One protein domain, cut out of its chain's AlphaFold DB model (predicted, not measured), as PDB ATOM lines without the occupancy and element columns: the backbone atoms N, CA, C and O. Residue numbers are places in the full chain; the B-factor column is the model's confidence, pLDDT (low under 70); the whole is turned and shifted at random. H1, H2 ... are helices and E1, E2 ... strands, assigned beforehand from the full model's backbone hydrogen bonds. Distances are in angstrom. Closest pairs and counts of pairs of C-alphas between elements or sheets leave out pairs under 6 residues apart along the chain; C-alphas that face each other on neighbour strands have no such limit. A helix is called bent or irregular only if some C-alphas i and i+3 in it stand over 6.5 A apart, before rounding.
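This is residues 67 to 213 of the 219 residues of an uncharacterized protein of Mytilus coruscus (UniProt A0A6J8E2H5). A twisted sheet of three strands has H2 over one face and H4, partly, over the other; beside its E1 edge lies a small second sheet, E3 and E4, with H3 packing on E4 and H2. Residues 188 to 194, of which 188 to 192 belong to H4, stick out. The printed part has 147 residues, with four named helices and five named strands, E1 H1 E2 H2 E3 H3 E4 H4 E5, and is mixed in class. It is compact, with a radius of gyration of the C-alphas of 16.9 A and spans of 51 by 42 by 27 A.

Inner strand E2, residues 92 to 101, is antiparallel to edge strands E1, residues 67 to 75, and E5, residues 205 to 212; N 70 and O 97 are 2.9 A apart, N 96 and O 209 2.8 A. In three layers, helices on both faces, H2, residues 108 to 124, and H4, residues 175 to 192, are each at a height over the sheet of 9.3 A. E3, residues 131 to 136, and E4, residues 161 to 166, are parallel, N 134 and O 163 2.8 A apart; with irregular H3, residues 143 to 156, C-alphas 144 and 147 8.2 A apart, they form a strand-helix-strand unit, parallel neighbours joined through a helix, its crossover right-handed. E1 and E3 are near each other, with 11 pairs of C-alphas within 10 A. H2, with residues 108 to 112 alone, touches H3, the closest C-alphas those of His 108 and Glu 151, 6.6 A. Every O i to N i+4 pair is within hydrogen-bond range in H2 and H4; H3 has 0 of 10, but 7 of 11 O i to N i+3 pairs.

E1 begins at C-alpha 67 (153.922, 180.364, 189.952), and E5 ends at C-alpha 212 (157.406, 158.707, 198.403). E2 is 28.7 A long, H4 25.8 A. H1, residues 78 to 81, is not on the three-stranded sheet.

The C-alphas farthest apart, of Glu 88 and Asp 198, are 52.0 A apart. The printed part has no cut; the link H4 to E5 is long. Mean pLDDT of the printed part is 77.7, with 45 residues under 70, among them 191 to 206.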
ATOM      1  N   LEU A  67     153.601 181.703 189.481       87.31
ATOM      2  CA  LEU A  67     153.922 180.364 189.952       87.31
ATOM      3  C   LEU A  67     154.006 180.398 191.475       87.31
ATOM      4  O   LEU A  67     154.916 181.023 192.021       87.31
ATOM      5  N   HIS A  68     153.095 179.693 192.133       88.94
ATOM      6  CA  HIS A  68     153.196 179.384 193.553       88.94
ATOM      7  C   HIS A  68     153.659 177.936 193.714       88.94
ATOM      8  O   HIS A  68     153.152 177.038 193.039       88.94
ATOM      9  N   VAL A  69     154.637 177.717 194.591       89.81
ATOM     10  CA  VAL A  69     155.198 176.394 194.868       89.81
ATOM     11  C   VAL A  69     154.957 176.067 196.329       89.81
ATOM     12  O   VAL A  69     155.422 176.797 197.201       89.81
ATOM     13  N   THR A  70     154.274 174.960 196.591       90.62
ATOM     14  CA  THR A  70     154.050 174.454 197.949       90.62
ATOM     15  C   THR A  70     154.684 173.080 198.063       90.62
ATOM     16  O   THR A  70     154.432 172.204 197.240       90.62
ATOM     17  N   ILE A  71     155.511 172.885 199.084       91.06
ATOM     18  CA  ILE A  71     156.058 171.574 199.429       91.06
ATOM     19  C   ILE A  71     155.284 171.093 200.647       91.06
ATOM     20  O   ILE A  71     155.285 171.758 201.680       91.06
ATOM     21  N   LEU A  72     154.593 169.969 200.504       92.06
ATOM     22  CA  LEU A  72     153.794 169.377 201.559       92.06
ATOM     23  C   LEU A  72     154.452 168.089 202.036       92.06
ATOM     24  O   LEU A  72     154.769 167.206 201.239       92.06
ATOM     25  N   HIS A  73     154.579 167.972 203.350       91.69
ATOM     26  CA  HIS A  73     154.932 166.732 204.018       91.69
ATOM     27  C   HIS A  73     153.713 166.261 204.803       91.69
ATOM     28  O   HIS A  73     153.177 167.009 205.619       91.69
ATOM     29  N   ARG A  74     153.265 165.034 204.542       91.12
ATOM     30  CA  ARG A  74     152.128 164.427 205.241       91.12
ATOM     31  C   ARG A  74     152.396 162.962 205.534       91.12
ATOM     32  O   ARG A  74     153.201 162.323 204.857       91.12
ATOM     33  N   HIS A  75     151.688 162.426 206.516       90.25
ATOM     34  CA  HIS A  75     151.643 160.989 206.740       90.25
ATOM     35  C   HIS A  75     150.947 160.285 205.573       90.25
ATOM     36  O   HIS A  75     150.063 160.855 204.918       90.25
ATOM     37  N   SER A  76     151.388 159.064 205.277       89.06
ATOM     38  CA  SER A  76     150.767 158.273 204.226       89.06
ATOM     39  C   SER A  76     149.362 157.821 204.618       89.06
ATOM     40  O   SER A  76     149.144 157.397 205.747       89.06
ATOM     41  N   VAL A  77     148.433 157.880 203.670       88.69
ATOM     42  CA  VAL A  77     147.045 157.430 203.806       88.69
ATOM     43  C   VAL A  77     146.906 156.094 203.087       88.69
ATOM     44  O   VAL A  77     147.159 156.028 201.884       88.69
ATOM     45  N   LEU A  78     146.482 155.038 203.786       86.81
ATOM     46  CA  LEU A  78     146.435 153.673 203.244       86.81
ATOM     47  C   LEU A  78     145.684 153.571 201.905       86.81
ATOM     48  O   LEU A  78     146.193 152.969 200.961       86.81
ATOM     49  N   GLU A  79     144.508 154.190 201.807       86.75
ATOM     50  CA  GLU A  79     143.647 154.128 200.616       86.75
ATOM     51  C   GLU A  79     144.267 154.809 199.387       86.75
ATOM     52  O   GLU A  79     144.045 154.373 198.258       86.75
ATOM     53  N   TYR A  80     145.064 155.859 199.597       87.19
ATOM     54  CA  TYR A  80     145.640 156.666 198.519       87.19
ATOM     55  C   TYR A  80     147.099 156.296 198.205       87.19
ATOM     56  O   TYR A  80     147.562 156.417 197.070       87.19
ATOM     57  N   ASP A  81     147.841 155.829 199.207       86.38
ATOM     58  CA  ASP A  81     149.288 155.625 199.148       86.38
ATOM     59  C   ASP A  81     149.677 154.142 199.150       86.38
ATOM     60  O   ASP A  81     150.845 153.814 198.924       86.38
ATOM     61  N   GLY A  82     148.720 153.248 199.421       85.25
ATOM     62  CA  GLY A  82     148.933 151.803 199.541       85.25
ATOM     63  C   GLY A  82     149.753 151.395 200.767       85.25
ATOM     64  O   GLY A  82     150.100 150.224 200.916       85.25
ATOM     65  N   LYS A  83     150.094 152.357 201.630       84.62
ATOM     66  CA  LYS A  83     150.834 152.169 202.875       84.62
ATOM     67  C   LYS A  83     150.238 153.069 203.937       84.62
ATOM     68  O   LYS A  83     149.995 154.246 203.676       84.62
ATOM     69  N   ASP A  84     150.027 152.504 205.112       84.25
ATOM     70  CA  ASP A  84     149.597 153.267 206.272       84.25
ATOM     71  C   ASP A  84     150.810 153.845 207.010       84.25
ATOM     72  O   ASP A  84     151.928 153.341 206.870       84.25
ATOM     73  N   SER A  85     150.594 154.914 207.767       85.38
ATOM     74  CA  SER A  85     151.616 155.494 208.635       85.38
ATOM     75  C   SER A  85     151.226 155.268 210.089       85.38
ATOM     76  O   SER A  85     150.329 155.932 210.601       85.38
ATOM     77  N   ILE A  86     151.955 154.393 210.776       86.38
ATOM     78  CA  ILE A  86     151.769 154.121 212.208       86.38
ATOM     79  C   ILE A  86     152.768 154.919 213.057       86.38
ATOM     80  O   ILE A  86     153.752 155.447 212.539       86.38
ATOM     81  N   ALA A  87     152.515 155.036 214.363       81.12
ATOM     82  CA  ALA A  87     153.355 155.823 215.268       81.12
ATOM     83  C   ALA A  87     154.783 155.258 215.388       81.12
ATOM     84  O   ALA A  87     155.747 156.013 215.506       81.12
ATOM     85  N   GLU A  88     154.917 153.934 215.327       81.88
ATOM     86  CA  GLU A  88     156.179 153.205 215.453       81.88
ATOM     87  C   GLU A  88     157.006 153.223 214.158       81.88
ATOM     88  O   GLU A  88     158.234 153.148 214.201       81.88
ATOM     89  N   GLU A  89     156.343 153.352 213.008       83.44
ATOM     90  CA  GLU A  89     156.953 153.398 211.678       83.44
ATOM     91  C   GLU A  89     156.289 154.512 210.847       83.44
ATOM     92  O   GLU A  89     155.406 154.253 210.020       83.44
ATOM     93  N   PRO A  90     156.676 155.783 211.079       84.56
ATOM     94  CA  PRO A  90     156.082 156.904 210.374       84.56
ATOM     95  C   PRO A  90     156.524 156.901 208.911       84.56
ATOM     96  O   PRO A  90     157.712 156.995 208.594       84.56
ATOM     97  N   ASN A  91     155.550 156.857 208.008       87.06
ATOM     98  CA  ASN A  91     155.788 156.931 206.575       87.06
ATOM     99  C   ASN A  91     155.373 158.312 206.056       87.06
ATOM    100  O   ASN A  91     154.187 158.638 205.977       87.06
ATOM    101  N   ILE A  92     156.372 159.134 205.726       89.19
ATOM    102  CA  ILE A  92     156.174 160.525 205.311       89.19
ATOM    103  C   ILE A  92     156.211 160.616 203.786       89.19
ATOM    104  O   ILE A  92     157.215 160.320 203.132       89.19
ATOM    105  N   VAL A  93     155.116 161.097 203.211       89.94
ATOM    106  CA  VAL A  93     154.999 161.405 201.789       89.94
ATOM    107  C   VAL A  93     155.334 162.875 201.577       89.94
ATOM    108  O   VAL A  93     154.827 163.745 202.283       89.94
ATOM    109  N   THR A  94     156.191 163.149 200.590       90.94
ATOM    110  CA  THR A  94     156.505 164.515 200.165       90.94
ATOM    111  C   THR A  94     155.872 164.788 198.806       90.94
ATOM    112  O   THR A  94     156.145 164.102 197.818       90.94
ATOM    113  N   GLU A  95     155.027 165.808 198.752       90.69
ATOM    114  CA  GLU A  95     154.325 166.252 197.551       90.69
ATOM    115  C   GLU A  95     154.729 167.689 197.225       90.69
ATOM    116  O   GLU A  95     154.879 168.536 198.102       90.69
ATOM    117  N   GLN A  96     154.939 167.962 195.943       90.56
ATOM    118  CA  GLN A  96     155.229 169.289 195.425       90.56
ATOM    119  C   GLN A  96     154.030 169.742 194.605       90.56
ATOM    120  O   GLN A  96     153.667 169.100 193.617       90.56
ATOM    121  N   PHE A  97     153.422 170.843 195.018       90.50
ATOM    122  CA  PHE A  97     152.330 171.488 194.313       90.50
ATOM    123  C   PHE A  97     152.866 172.694 193.564       90.50
ATOM    124  O   PHE A  97     153.549 173.551 194.128       90.50
ATOM    125  N   PHE A  98     152.509 172.774 192.292       89.44
ATOM    126  CA  PHE A  98     152.794 173.911 191.440       89.44
ATOM    127  C   PHE A  98     151.471 174.510 190.993       89.44
ATOM    128  O   PHE A  98     150.733 173.889 190.227       89.44
ATOM    129  N   VAL A  99     151.174 175.713 191.479       88.44
ATOM    130  CA  VAL A  99     150.003 176.469 191.043       88.44
ATOM    131  C   VAL A  99     150.423 177.517 190.034       88.44
ATOM    132  O   VAL A  99     151.155 178.449 190.363       88.44
ATOM    133  N   ILE A 100     149.937 177.362 188.805       86.19
ATOM    134  CA  ILE A 100     150.179 178.295 187.705       86.19
ATOM    135  C   ILE A 100     148.905 179.099 187.476       86.19
ATOM    136  O   ILE A 100     147.853 178.522 187.206       86.19
ATOM    137  N   SER A 101     148.995 180.424 187.571       84.44
ATOM    138  CA  SER A 101     147.853 181.333 187.425       84.44
ATOM    139  C   SER A 101     148.194 182.527 186.532       84.44
ATOM    140  O   SER A 101     149.329 183.005 186.565       84.44
ATOM    141  N   PRO A 102     147.232 183.058 185.757       80.75
ATOM    142  CA  PRO A 102     147.405 184.333 185.065       80.75
ATOM    143  C   PRO A 102     147.324 185.557 185.995       80.75
ATOM    144  O   PRO A 102     147.605 186.666 185.547       80.75
ATOM    145  N   ASP A 103     146.913 185.396 187.258       82.00
ATOM    146  CA  ASP A 103     146.777 186.512 188.202       82.00
ATOM    147  C   ASP A 103     148.135 187.003 188.710       82.00
ATOM    148  O   ASP A 103     148.809 186.304 189.463       82.00
ATOM    149  N   GLN A 104     148.516 188.222 188.335       80.31
ATOM    150  CA  GLN A 104     149.807 188.830 188.664       80.31
ATOM    151  C   GLN A 104     149.819 189.668 189.947       80.31
ATOM    152  O   GLN A 104     150.853 190.243 190.279       80.31
ATOM    153  N   LYS A 105     148.694 189.796 190.660       81.56
ATOM    154  CA  LYS A 105     148.626 190.677 191.838       81.56
ATOM    155  C   LYS A 105     149.422 190.153 193.030       81.56
ATOM    156  O   LYS A 105     149.904 190.964 193.814       81.56
ATOM    157  N   HIS A 106     149.552 188.826 193.142       76.31
ATOM    158  CA  HIS A 106     150.280 188.124 194.215       76.31
ATOM    159  C   HIS A 106     149.908 188.647 195.612       76.31
ATOM    160  O   HIS A 106     150.770 188.852 196.464       76.31
ATOM    161  N   ASP A 107     148.623 188.917 195.826       80.88
ATOM    162  CA  ASP A 107     148.107 189.400 197.100       80.88
ATOM    163  C   ASP A 107     147.669 188.236 198.008       80.88
ATOM    164  O   ASP A 107     147.794 187.055 197.681       80.88
ATOM    165  N   HIS A 108     147.138 188.577 199.180       77.44
ATOM    166  CA  HIS A 108     146.651 187.590 200.139       77.44
ATOM    167  C   HIS A 108     145.463 186.768 199.604       77.44
ATOM    168  O   HIS A 108     145.296 185.623 200.017       77.44
ATOM    169  N   HIS A 109     144.660 187.301 198.674       81.50
ATOM    170  CA  HIS A 109     143.574 186.543 198.046       81.50
ATOM    171  C   HIS A 109     144.124 185.457 197.124       81.50
ATOM    172  O   HIS A 109     143.617 184.335 197.125       81.50
ATOM    173  N   TYR A 110     145.181 185.768 196.368       84.12
ATOM    174  CA  TYR A 110     145.885 184.776 195.564       84.12
ATOM    175  C   TYR A 110     146.428 183.636 196.440       84.12
ATOM    176  O   TYR A 110     146.156 182.468 196.158       84.12
ATOM    177  N   THR A 111     147.124 183.963 197.534       82.50
ATOM    178  CA  THR A 111     147.658 182.957 198.469       82.50
ATOM    179  C   THR A 111     146.550 182.114 199.100       82.50
ATOM    180  O   THR A 111     146.664 180.891 199.140       82.50
ATOM    181  N   HIS A 112     145.450 182.734 199.537       84.62
ATOM    182  CA  HIS A 112     144.304 182.020 200.111       84.62
ATOM    183  C   HIS A 112     143.658 181.052 199.115       84.62
ATOM    184  O   HIS A 112     143.390 179.902 199.455       84.62
ATOM    185  N   CYS A 113     143.492 181.469 197.858       86.69
ATOM    186  CA  CYS A 113     142.965 180.612 196.797       86.69
ATOM    187  C   CYS A 113     143.865 179.391 196.550       86.69
ATOM    188  O   CYS A 113     143.378 178.266 196.442       86.69
ATOM    189  N   VAL A 114     145.188 179.589 196.531       87.44
ATOM    190  CA  VAL A 114     146.160 178.490 196.429       87.44
ATOM    191  C   VAL A 114     146.049 177.538 197.623       87.44
ATOM    192  O   VAL A 114     145.992 176.324 197.435       87.44
ATOM    193  N   GLN A 115     145.965 178.071 198.844       87.50
ATOM    194  CA  GLN A 115     145.782 177.268 200.055       87.50
ATOM    195  C   GLN A 115     144.470 176.476 200.020       87.50
ATOM    196  O   GLN A 115     144.458 175.309 200.409       87.50
ATOM    197  N   ASN A 116     143.390 177.062 199.497       89.00
ATOM    198  CA  ASN A 116     142.120 176.366 199.328       89.00
ATOM    199  C   ASN A 116     142.224 175.206 198.330       89.00
ATOM    200  O   ASN A 116     141.745 174.119 198.632       89.00
ATOM    201  N   LEU A 117     142.922 175.379 197.200       90.25
ATOM    202  CA  LEU A 117     143.170 174.284 196.250       90.25
ATOM    203  C   LEU A 117     143.928 173.116 196.898       90.25
ATOM    204  O   LEU A 117     143.602 171.953 196.661       90.25
ATOM    205  N   VAL A 118     144.925 173.415 197.735       89.19
ATOM    206  CA  VAL A 118     145.657 172.385 198.488       89.19
ATOM    207  C   VAL A 118     144.748 171.733 199.537       89.19
ATOM    208  O   VAL A 118     144.745 170.512 199.664       89.19
ATOM    209  N   SER A 119     143.929 172.510 200.250       89.44
ATOM    210  CA  SER A 119     142.968 171.994 201.235       89.44
ATOM    211  C   SER A 119     141.925 171.067 200.599       89.44
ATOM    212  O   SER A 119     141.664 169.979 201.109       89.44
ATOM    213  N   GLU A 120     141.363 171.453 199.452       90.56
ATOM    214  CA  GLU A 120     140.428 170.636 198.672       90.56
ATOM    215  C   GLU A 120     141.078 169.337 198.191       90.56
ATOM    216  O   GLU A 120     140.468 168.272 198.303       90.56
ATOM    217  N   TYR A 121     142.334 169.393 197.732       90.75
ATOM    218  CA  TYR A 121     143.094 168.191 197.396       90.75
ATOM    219  C   TYR A 121     143.239 167.265 198.609       90.75
ATOM    220  O   TYR A 121     142.971 166.069 198.497       90.75
ATOM    221  N   LEU A 122     143.590 167.802 199.780       90.00
ATOM    222  CA  LEU A 122     143.769 166.994 200.987       90.00
ATOM    223  C   LEU A 122     142.468 166.335 201.451       90.00
ATOM    224  O   LEU A 122     142.473 165.161 201.820       90.00
ATOM    225  N   LYS A 123     141.344 167.046 201.332       90.38
ATOM    226  CA  LYS A 123     140.009 166.476 201.556       90.38
ATOM    227  C   LYS A 123     139.687 165.377 200.542       90.38
ATOM    228  O   LYS A 123     139.101 164.368 200.914       90.38
ATOM    229  N   SER A 124     140.091 165.539 199.280       91.00
ATOM    230  CA  SER A 124     139.818 164.561 198.217       91.00
ATOM    231  C   SER A 124     140.541 163.225 198.411       91.00
ATOM    232  O   SER A 124     140.017 162.188 198.016       91.00
ATOM    233  N   ILE A 125     141.713 163.244 199.053       90.62
ATOM    234  CA  ILE A 125     142.473 162.035 199.408       90.62
ATOM    235  C   ILE A 125     142.112 161.500 200.802       90.62
ATOM    236  O   ILE A 125     142.821 160.645 201.326       90.62
ATOM    237  N   ASN A 126     141.039 162.021 201.410       88.50
ATOM    238  CA  ASN A 126     140.565 161.638 202.738       88.50
ATOM    239  C   ASN A 126     141.637 161.786 203.839       88.50
ATOM    240  O   ASN A 126     141.673 161.021 204.801       88.50
ATOM    241  N   CYS A 127     142.529 162.774 203.703       87.25
ATOM    242  CA  CYS A 127     143.529 163.072 204.720       87.25
ATOM    243  C   CYS A 127     142.878 163.873 205.851       87.25
ATOM    244  O   CYS A 127     142.524 165.040 205.668       87.25
ATOM    245  N   GLU A 128     142.743 163.268 207.030       85.75
ATOM    246  CA  GLU A 128     142.293 163.977 208.226       85.75
ATOM    247  C   GLU A 128     143.415 164.879 208.754       85.75
ATOM    248  O   GLU A 128     144.551 164.445 208.951       85.75
ATOM    249  N   ILE A 129     143.108 166.162 208.953       87.62
ATOM    250  CA  ILE A 129     144.082 167.170 209.374       87.62
ATOM    251  C   ILE A 129     143.566 167.846 210.633       87.62
ATOM    252  O   ILE A 129     142.536 168.514 210.610       87.62
ATOM    253  N   LEU A 130     144.326 167.717 211.718       88.50
ATOM    254  CA  LEU A 130     144.074 168.437 212.967       88.50
ATOM    255  C   LEU A 130     144.889 169.732 213.035       88.50
ATOM    256  O   LEU A 130     144.379 170.781 213.432       88.50
ATOM    257  N   VAL A 131     146.162 169.652 212.637       89.19
ATOM    258  CA  VAL A 131     147.129 170.748 212.719       89.19
ATOM    259  C   VAL A 131     147.981 170.794 211.452       89.19
ATOM    260  O   VAL A 131     148.516 169.772 211.027       89.19
ATOM    261  N   ILE A 132     148.156 171.987 210.878       89.38
ATOM    262  CA  ILE A 132     149.143 172.265 209.829       89.38
ATOM    263  C   ILE A 132     150.273 173.114 210.398       89.38
ATOM    264  O   ILE A 132     150.040 174.196 210.935       89.38
ATOM    265  N   HIS A 133     151.505 172.654 210.200       89.69
ATOM    266  CA  HIS A 133     152.702 173.462 210.393       89.69
ATOM    267  C   HIS A 133     153.062 174.128 209.066       89.69
ATOM    268  O   HIS A 133     153.551 173.480 208.144       89.69
ATOM    269  N   GLU A 134     152.793 175.423 208.960       87.38
ATOM    270  CA  GLU A 134     153.148 176.219 207.791       87.38
ATOM    271  C   GLU A 134     154.548 176.790 207.991       87.38
ATOM    272  O   GLU A 134     154.846 177.340 209.047       87.38
ATOM    273  N   PHE A 135     155.409 176.645 206.989       85.69
ATOM    274  CA  PHE A 135     156.737 177.246 206.974       85.69
ATOM    275  C   PHE A 135     156.797 178.261 205.838       85.69
ATOM    276  O   PHE A 135     156.679 177.888 204.672       85.69
ATOM    277  N   THR A 136     156.968 179.539 206.168       80.31
ATOM    278  CA  THR A 136     156.970 180.628 205.180       80.31
ATOM    279  C   THR A 136     158.005 181.705 205.518       80.31
ATOM    280  O   THR A 136     158.502 181.778 206.637       80.31
ATOM    281  N   ASP A 137     158.393 182.526 204.545       75.81
ATOM    282  CA  ASP A 137     159.189 183.734 204.809       75.81
ATOM    283  C   ASP A 137     158.246 184.889 205.210       75.81
ATOM    284  O   ASP A 137     157.043 184.847 204.958       75.81
ATOM    285  N   GLY A 138     158.783 185.939 205.829       71.12
ATOM    286  CA  GLY A 138     158.057 187.180 206.087       71.12
ATOM    287  C   GLY A 138     157.129 187.105 207.293       71.12
ATOM    288  O   GLY A 138     155.949 187.426 207.180       71.12
ATOM    289  N   CYS A 139     157.667 186.740 208.462       71.69
ATOM    290  CA  CYS A 139     156.926 186.730 209.729       71.69
ATOM    291  C   CYS A 139     156.149 188.028 209.925       71.69
ATOM    292  O   CYS A 139     156.759 189.090 209.872       71.69
ATOM    293  N   SER A 140     154.839 187.966 210.181       63.44
ATOM    294  CA  SER A 140     153.950 189.139 210.297       63.44
ATOM    295  C   SER A 140     154.363 190.149 211.379       63.44
ATOM    296  O   SER A 140     153.934 191.302 211.346       63.44
ATOM    297  N   SER A 141     155.225 189.743 212.318       65.00
ATOM    298  CA  SER A 141     155.841 190.622 213.320       65.00
ATOM    299  C   SER A 141     156.933 191.541 212.749       65.00
ATOM    300  O   SER A 141     157.377 192.471 213.425       65.00
ATOM    301  N   GLN A 142     157.372 191.320 211.510       69.12
ATOM    302  CA  GLN A 142     158.383 192.128 210.840       69.12
ATOM    303  C   GLN A 142     157.737 193.294 210.088       69.12
ATOM    304  O   GLN A 142     156.727 193.172 209.405       69.12
ATOM    305  N   TYR A 143     158.370 194.463 210.142       64.25
ATOM    306  CA  TYR A 143     157.823 195.676 209.526       64.25
ATOM    307  C   TYR A 143     157.552 195.539 208.009       64.25
ATOM    308  O   TYR A 143     156.599 196.116 207.484       64.25
ATOM    309  N   LYS A 144     158.363 194.739 207.300       64.19
ATOM    310  CA  LYS A 144     158.237 194.511 205.848       64.19
ATOM    311  C   LYS A 144     157.051 193.617 205.456       64.19
ATOM    312  O   LYS A 144     156.647 193.648 204.299       64.19
ATOM    313  N   SER A 145     156.475 192.873 206.395       63.66
ATOM    314  CA  SER A 145     155.393 191.901 206.179       63.66
ATOM    315  C   SER A 145     154.067 192.354 206.805       63.66
ATOM    316  O   SER A 145     153.181 191.543 207.052       63.66
ATOM    317  N   ARG A 146     153.863 193.668 207.005       63.41
ATOM    318  CA  ARG A 146     152.613 194.238 207.562       63.41
ATOM    319  C   ARG A 146     151.325 193.777 206.855       63.41
ATOM    320  O   ARG A 146     150.240 193.876 207.418       63.41
ATOM    321  N   HIS A 147     151.441 193.310 205.611       63.91
ATOM    322  CA  HIS A 147     150.337 192.806 204.796       63.91
ATOM    323  C   HIS A 147     149.957 191.345 205.117       63.91
ATOM    324  O   HIS A 147     148.843 190.937 204.804       63.91
ATOM    325  N   CYS A 148     150.816 190.595 205.817       60.84
ATOM    326  CA  CYS A 148     150.581 189.211 206.248       60.84
ATOM    327  C   CYS A 148     149.582 189.098 207.413       60.84
ATOM    328  O   CYS A 148     149.105 188.010 207.709       60.84
ATOM    329  N   MET A 149     149.189 190.208 208.056       62.31
ATOM    330  CA  MET A 149     148.109 190.187 209.058       62.31
ATOM    331  C   MET A 149     146.779 189.687 208.472       62.31
ATOM    332  O   MET A 149     145.995 189.070 209.187       62.31
ATOM    333  N   GLY A 150     146.538 189.905 207.172       62.66
ATOM    334  CA  GLY A 150     145.364 189.368 206.479       62.66
ATOM    335  C   GLY A 150     145.309 187.839 206.504       62.66
ATOM    336  O   GLY A 150     144.232 187.277 206.648       62.66
ATOM    337  N   GLU A 151     146.458 187.161 206.461       61.81
ATOM    338  CA  GLU A 151     146.537 185.692 206.483       61.81
ATOM    339  C   GLU A 151     146.082 185.101 207.825       61.81
ATOM    340  O   GLU A 151     145.533 184.003 207.855       61.81
ATOM    341  N   ILE A 152     146.225 185.855 208.924       63.53
ATOM    342  CA  ILE A 152     145.770 185.447 210.262       63.53
ATOM    343  C   ILE A 152     144.235 185.383 210.330       63.53
ATOM    344  O   ILE A 152     143.677 184.524 211.009       63.53
ATOM    345  N   LEU A 153     143.533 186.260 209.604       60.84
ATOM    346  CA  LEU A 153     142.065 186.272 209.581       60.84
ATOM    347  C   LEU A 153     141.476 185.052 208.858       60.84
ATOM    348  O   LEU A 153     140.393 184.607 209.225       60.84
ATOM    349  N   PHE A 154     142.197 184.478 207.892       63.72
ATOM    350  CA  PHE A 154     141.747 183.309 207.129       63.72
ATOM    351  C   PHE A 154     142.092 181.958 207.780       63.72
ATOM    352  O   PHE A 154     141.785 180.903 207.227       63.72
ATOM    353  N   LEU A 155     142.724 181.953 208.962       61.75
ATOM    354  CA  LEU A 155     143.119 180.718 209.657       61.75
ATOM    355  C   LEU A 155     141.928 179.813 210.007       61.75
ATOM    356  O   LEU A 155     142.110 178.610 210.168       61.75
ATOM    357  N   LEU A 156     140.723 180.378 210.120       65.00
ATOM    358  CA  LEU A 156     139.515 179.653 210.518       65.00
ATOM    359  C   LEU A 156     138.796 178.958 209.353       65.00
ATOM    360  O   LEU A 156     137.953 178.098 209.600       65.00
ATOM    361  N   ASP A 157     139.130 179.279 208.101       74.94
ATOM    362  CA  ASP A 157     138.334 178.851 206.941       74.94
ATOM    363  C   ASP A 157     138.473 177.356 206.622       74.94
ATOM    364  O   ASP A 157     137.584 176.751 206.022       74.94
ATOM    365  N   PHE A 158     139.589 176.740 207.015       80.69
ATOM    366  CA  PHE A 158     139.924 175.383 206.582       80.69
ATOM    367  C   PHE A 158     139.521 174.283 207.572       80.69
ATOM    368  O   PHE A 158     139.528 173.109 207.202       80.69
ATOM    369  N   GLY A 159     139.131 174.650 208.798       82.38
ATOM    370  CA  GLY A 159     138.668 173.708 209.824       82.38
ATOM    371  C   GLY A 159     139.771 172.958 210.581       82.38
ATOM    372  O   GLY A 159     139.454 172.071 211.367       82.38
ATOM    373  N   TYR A 160     141.042 173.319 210.387       85.69
ATOM    374  CA  TYR A 160     142.185 172.810 211.153       85.69
ATOM    375  C   TYR A 160     142.970 173.951 211.800       85.69
ATOM    376  O   TYR A 160     142.960 175.085 211.320       85.69
ATOM    377  N   ALA A 161     143.692 173.649 212.881       85.25
ATOM    378  CA  ALA A 161     144.601 174.613 213.485       85.25
ATOM    379  C   ALA A 161     145.829 174.813 212.585       85.25
ATOM    380  O   ALA A 161     146.373 173.855 212.036       85.25
ATOM    381  N   LYS A 162     146.301 176.051 212.439       84.62
ATOM    382  CA  LYS A 162     147.523 176.357 211.685       84.62
ATOM    383  C   LYS A 162     148.559 177.002 212.604       84.62
ATOM    384  O   LYS A 162     148.259 177.962 213.310       84.62
ATOM    385  N   ILE A 163     149.782 176.480 212.565       85.19
ATOM    386  CA  ILE A 163     150.956 177.001 213.266       85.19
ATOM    387  C   ILE A 163     151.915 177.563 212.218       85.19
ATOM    388  O   ILE A 163     152.465 176.810 211.417       85.19
ATOM    389  N   GLY A 164     152.111 178.882 212.227       81.75
ATOM    390  CA  GLY A 164     153.059 179.563 211.345       81.75
ATOM    391  C   GLY A 164     154.471 179.552 211.926       81.75
ATOM    392  O   GLY A 164     154.721 180.135 212.980       81.75
ATOM    393  N   ASN A 165     155.390 178.908 211.219       84.50
ATOM    394  CA  ASN A 165     156.825 178.940 211.449       84.50
ATOM    395  C   ASN A 165     157.458 179.794 210.354       84.50
ATOM    396  O   ASN A 165     157.072 179.707 209.186       84.50
ATOM    397  N   TYR A 166     158.435 180.616 210.724       80.31
ATOM    398  CA  TYR A 166     158.993 181.595 209.801       80.31
ATOM    399  C   TYR A 166     160.494 181.433 209.634       80.31
ATOM    400  O   TYR A 166     161.222 181.294 210.617       80.31
ATOM    401  N   PHE A 167     160.948 181.479 208.385       76.56
ATOM    402  CA  PHE A 167     162.370 181.541 208.063       76.56
ATOM    403  C   PHE A 167     162.929 182.955 208.288       76.56
ATOM    404  O   PHE A 167     162.186 183.932 208.416       76.56
ATOM    405  N   GLU A 168     164.257 183.074 208.336       68.94
ATOM    406  CA  GLU A 168     164.916 184.381 208.326       68.94
ATOM    407  C   GLU A 168     164.627 185.135 207.020       68.94
ATOM    408  O   GLU A 168     164.644 184.562 205.927       68.94
ATOM    409  N   THR A 169     164.401 186.447 207.135       62.03
ATOM    410  CA  THR A 169     163.982 187.292 206.011       62.03
ATOM    411  C   THR A 169     164.940 187.244 204.840       62.03
ATOM    412  O   THR A 169     166.129 187.507 205.015       62.03
ATOM    413  N   SER A 170     164.393 187.099 203.628       56.06
ATOM    414  CA  SER A 170     165.132 187.250 202.361       56.06
ATOM    415  C   SER A 170     166.134 186.131 202.058       56.06
ATOM    416  O   SER A 170     166.991 186.278 201.180       56.06
ATOM    417  N   HIS A 171     166.008 184.992 202.739       60.59
ATOM    418  CA  HIS A 171     166.823 183.803 202.515       60.59
ATOM    419  C   HIS A 171     165.974 182.539 202.422       60.59
ATOM    420  O   HIS A 171     166.362 181.501 202.954       60.59
ATOM    421  N   ALA A 172     164.860 182.600 201.684       55.50
ATOM    422  CA  ALA A 172     164.249 181.385 201.160       55.50
ATOM    423  C   ALA A 172     165.349 180.572 200.445       55.50
ATOM    424  O   ALA A 172     165.922 180.977 199.429       55.50
ATOM    425  N   ARG A 173     165.767 179.500 201.116       69.25
ATOM    426  CA  ARG A 173     166.732 178.501 200.669       69.25
ATOM    427  C   ARG A 173     166.121 177.166 201.031       69.25
ATOM    428  O   ARG A 173     166.563 176.496 201.958       69.25
ATOM    429  N   GLY A 174     165.035 176.843 200.347       78.25
ATOM    430  CA  GLY A 174     164.298 175.618 200.605       78.25
ATOM    431  C   GLY A 174     164.106 174.772 199.353       78.25
ATOM    432  O   GLY A 174     164.405 175.208 198.234       78.25
ATOM    433  N   PRO A 175     163.556 173.560 199.519       82.94
ATOM    434  CA  PRO A 175     163.149 172.716 198.400       82.94
ATOM    435  C   PRO A 175     162.215 173.443 197.415       82.94
ATOM    436  O   PRO A 175     162.281 173.183 196.211       82.94
ATOM    437  N   GLN A 176     161.409 174.402 197.892       84.62
ATOM    438  CA  GLN A 176     160.530 175.225 197.058       84.62
ATOM    439  C   GLN A 176     161.281 176.084 196.028       84.62
ATOM    440  O   GLN A 176     160.819 176.205 194.892       84.62
ATOM    441  N   ASP A 177     162.454 176.631 196.365       85.00
ATOM    442  CA  ASP A 177     163.225 177.473 195.440       85.00
ATOM    443  C   ASP A 177     163.897 176.639 194.357       85.00
ATOM    444  O   ASP A 177     163.938 177.038 193.193       85.00
ATOM    445  N   ALA A 178     164.384 175.449 194.722       86.00
ATOM    446  CA  ALA A 178     164.942 174.501 193.767       86.00
ATOM    447  C   ALA A 178     163.865 174.020 192.779       86.00
ATOM    448  O   ALA A 178     164.072 174.072 191.563       86.00
ATOM    449  N   ALA A 179     162.698 173.615 193.289       86.19
ATOM    450  CA  ALA A 179     161.574 173.159 192.477       86.19
ATOM    451  C   ALA A 179     161.019 174.285 191.584       86.19
ATOM    452  O   ALA A 179     160.866 174.115 190.371       86.19
ATOM    453  N   GLY A 180     160.803 175.475 192.151       86.25
ATOM    454  CA  GLY A 180     160.349 176.651 191.412       86.25
ATOM    455  C   GLY A 180     161.363 177.127 190.373       86.25
ATOM    456  O   GLY A 180     160.987 177.452 189.249       86.25
ATOM    457  N   GLY A 181     162.655 177.125 190.706       85.62
ATOM    458  CA  GLY A 181     163.736 177.465 189.783       85.62
ATOM    459  C   GLY A 181     163.832 176.496 188.604       85.62
ATOM    460  O   GLY A 181     164.020 176.930 187.466       85.62
ATOM    461  N   PHE A 182     163.637 175.196 188.852       86.44
ATOM    462  CA  PHE A 182     163.582 174.192 187.792       86.44
ATOM    463  C   PHE A 182     162.415 174.450 186.833       86.44
ATOM    464  O   PHE A 182     162.641 174.523 185.625       86.44
ATOM    465  N   ILE A 183     161.195 174.653 187.345       84.62
ATOM    466  CA  ILE A 183     160.026 174.920 186.493       84.62
ATOM    467  C   ILE A 183     160.176 176.227 185.725       84.62
ATOM    468  O   ILE A 183     159.918 176.235 184.525       84.62
ATOM    469  N   LYS A 184     160.640 177.305 186.368       83.69
ATOM    470  CA  LYS A 184     160.912 178.582 185.690       83.69
ATOM    471  C   LYS A 184     161.863 178.377 184.513       83.69
ATOM    472  O   LYS A 184     161.540 178.747 183.392       83.69
ATOM    473  N   LYS A 185     162.971 177.660 184.730       82.69
ATOM    474  CA  LYS A 185     163.930 177.338 183.668       82.69
ATOM    475  C   LYS A 185     163.310 176.501 182.544       82.69
ATOM    476  O   LYS A 185     163.617 176.738 181.379       82.69
ATOM    477  N   GLN A 186     162.466 175.518 182.862       80.81
ATOM    478  CA  GLN A 186     161.777 174.721 181.839       80.81
ATOM    479  C   GLN A 186     160.754 175.551 181.057       80.81
ATOM    480  O   GLN A 186     160.678 175.419 179.838       80.81
ATOM    481  N   ALA A 187     160.012 176.429 181.733       77.50
ATOM    482  CA  ALA A 187     159.068 177.345 181.108       77.50
ATOM    483  C   ALA A 187     159.790 178.315 180.161       77.50
ATOM    484  O   ALA A 187     159.400 178.422 179.000       77.50
ATOM    485  N   ASP A 188     160.899 178.919 180.599       75.31
ATOM    486  CA  ASP A 188     161.733 179.794 179.766       75.31
ATOM    487  C   ASP A 188     162.225 179.059 178.512       75.31
ATOM    488  O   ASP A 188     162.098 179.551 177.390       75.31
ATOM    489  N   LEU A 189     162.735 177.832 178.675       73.31
ATOM    490  CA  LEU A 189     163.166 177.004 177.548       73.31
ATOM    491  C   LEU A 189     162.006 176.665 176.602       73.31
ATOM    492  O   LEU A 189     162.206 176.645 175.388       73.31
ATOM    493  N   ALA A 190     160.810 176.404 177.125       72.12
ATOM    494  CA  ALA A 190     159.633 176.078 176.327       72.12
ATOM    495  C   ALA A 190     159.099 177.285 175.536       72.12
ATOM    496  O   ALA A 190     158.657 177.116 174.394       72.12
ATOM    497  N   VAL A 191     159.184 178.495 176.103       69.56
ATOM    498  CA  VAL A 191     158.899 179.758 175.403       69.56
ATOM    499  C   VAL A 191     159.922 179.985 174.291       69.56
ATOM    500  O   VAL A 191     159.549 180.221 173.146       69.56
ATOM    501  N   ILE A 192     161.214 179.825 174.589       67.00
ATOM    502  CA  ILE A 192     162.307 180.017 173.621       67.00
ATOM    503  C   ILE A 192     162.225 179.033 172.449       67.00
ATOM    504  O   ILE A 192     162.503 179.391 171.303       67.00
ATOM    505  N   ARG A 193     161.830 177.786 172.726       68.00
ATOM    506  CA  ARG A 193     161.603 176.750 171.707       68.00
ATOM    507  C   ARG A 193     160.311 176.959 170.918       68.00
ATOM    508  O   ARG A 193     160.048 176.190 169.998       68.00
ATOM    509  N   ASN A 194     159.510 177.970 171.270       64.06
ATOM    510  CA  ASN A 194     158.196 178.242 170.695       64.06
ATOM    511  C   ASN A 194     157.276 177.001 170.710       64.06
ATOM    512  O   ASN A 194     156.453 176.803 169.819       64.06
ATOM    513  N   THR A 195     157.456 176.135 171.712       60.62
ATOM    514  CA  THR A 195     156.659 174.914 171.913       60.62
ATOM    515  C   THR A 195     155.356 175.188 172.661       60.62
ATOM    516  O   THR A 195     154.438 174.376 172.614       60.62
ATOM    517  N   LEU A 196     155.253 176.340 173.331       55.56
ATOM    518  CA  LEU A 196     154.024 176.819 173.955       55.56
ATOM    519  C   LEU A 196     153.252 177.668 172.938       55.56
ATOM    520  O   LEU A 196     153.383 178.887 172.883       55.56
ATOM    521  N   CYS A 197     152.491 176.997 172.077       41.66
ATOM    522  CA  CYS A 197     151.658 177.631 171.062       41.66
ATOM    523  C   CYS A 197     150.460 178.344 171.716       41.66
ATOM    524  O   CYS A 197     149.570 177.676 172.226       41.66
ATOM    525  N   ASP A 198     150.409 179.678 171.660       45.28
ATOM    526  CA  ASP A 198     149.193 180.521 171.708       45.28
ATOM    527  C   ASP A 198     148.170 180.330 172.857       45.28
ATOM    528  O   ASP A 198     147.096 180.945 172.846       45.28
ATOM    529  N   THR A 199     148.456 179.548 173.896       48.97
ATOM    530  CA  THR A 199     147.547 179.409 175.036       48.97
ATOM    531  C   THR A 199     147.744 180.559 176.006       48.97
ATOM    532  O   THR A 199     148.595 180.525 176.892       48.97
ATOM    533  N   LYS A 200     146.889 181.579 175.885       50.09
ATOM    534  CA  LYS A 200     146.558 182.429 177.031       50.09
ATOM    535  C   LYS A 200     146.105 181.494 178.156       50.09
ATOM    536  O   LYS A 200     145.068 180.848 178.007       50.09
ATOM    537  N   PHE A 201     146.873 181.395 179.240       53.53
ATOM    538  CA  PHE A 201     146.427 180.715 180.452       53.53
ATOM    539  C   PHE A 201     145.168 181.444 180.936       53.53
ATOM    540  O   PHE A 201     145.237 182.581 181.390       53.53
ATOM    541  N   LYS A 202     143.993 180.844 180.728       51.41
ATOM    542  CA  LYS A 202     142.698 181.423 181.132       51.41
ATOM    543  C   LYS A 202     142.235 180.923 182.498       51.41
ATOM    544  O   LYS A 202     141.229 181.403 183.009       51.41
ATOM    545  N   THR A 203     142.942 179.950 183.058       53.25
ATOM    546  CA  THR A 203     142.522 179.199 184.238       53.25
ATOM    547  C   THR A 203     143.742 178.889 185.093       53.25
ATOM    548  O   THR A 203     144.854 178.780 184.573       53.25
ATOM    549  N   THR A 204     143.525 178.786 186.399       67.00
ATOM    550  CA  THR A 204     144.528 178.340 187.363       67.00
ATOM    551  C   THR A 204     144.681 176.825 187.279       67.00
ATOM    552  O   THR A 204     143.685 176.105 187.274       67.00
ATOM    553  N   TYR A 205     145.918 176.338 187.225       69.19
ATOM    554  CA  TYR A 205     146.227 174.909 187.187       69.19
ATOM    555  C   TYR A 205     146.978 174.503 188.449       69.19
ATOM    556  O   TYR A 205     147.934 175.180 188.821       69.19
ATOM    557  N   LEU A 206     146.574 173.389 189.063       67.50
ATOM    558  CA  LEU A 206     147.309 172.709 190.128       67.50
ATOM    559  C   LEU A 206     148.002 171.485 189.527       67.50
ATOM    560  O   LEU A 206     147.339 170.581 189.023       67.50
ATOM    561  N   ILE A 207     149.330 171.462 189.567       77.19
ATOM    562  CA  ILE A 207     150.135 170.317 189.138       77.19
ATOM    563  C   ILE A 207     150.775 169.706 190.377       77.19
ATOM    564  O   ILE A 207     151.435 170.408 191.141       77.19
ATOM    565  N   THR A 208     150.596 168.401 190.560       65.62
ATOM    566  CA  THR A 208     151.174 167.642 191.669       65.62
ATOM    567  C   THR A 208     152.323 166.767 191.184       65.62
ATOM    568  O   THR A 208     152.209 166.027 190.208       65.62
ATOM    569  N   CYS A 209     153.459 166.841 191.870       69.00
ATOM    570  CA  CYS A 209     154.552 165.886 191.733       69.00
ATOM    571  C   CYS A 209     154.776 165.206 193.075       69.00
ATOM    572  O   CYS A 209     154.947 165.867 194.096       69.00
ATOM    573  N   ARG A 210     154.780 163.876 193.074       65.88
ATOM    574  CA  ARG A 210     154.803 163.086 194.298       65.88
ATOM    575  C   ARG A 210     156.077 162.266 194.392       65.88
ATOM    576  O   ARG A 210     156.428 161.550 193.457       65.88
ATOM    577  N   VAL A 211     156.735 162.343 195.546       63.25
ATOM    578  CA  VAL A 211     157.898 161.525 195.881       63.25
ATOM    579  C   VAL A 211     157.625 160.840 197.216       63.25
ATOM    580  O   VAL A 211     157.499 161.480 198.259       63.25
ATOM    581  N   ILE A 212     157.511 159.514 197.186       55.28
ATOM    582  CA  ILE A 212     157.406 158.707 198.403       55.28
ATOM    583  C   ILE A 212     158.833 158.472 198.888       55.28
ATOM    584  O   ILE A 212     159.599 157.782 198.214       55.28
ATOM    585  N   CYS A 213     159.211 159.078 200.014       45.41
ATOM    586  CA  CYS A 213     160.531 158.870 200.594       45.41
ATOM    587  C   CYS A 213     160.453 157.679 201.560       45.41
ATOM    588  O   CYS A 213     159.795 157.787 202.590       45.41
TER     589      CYS A 213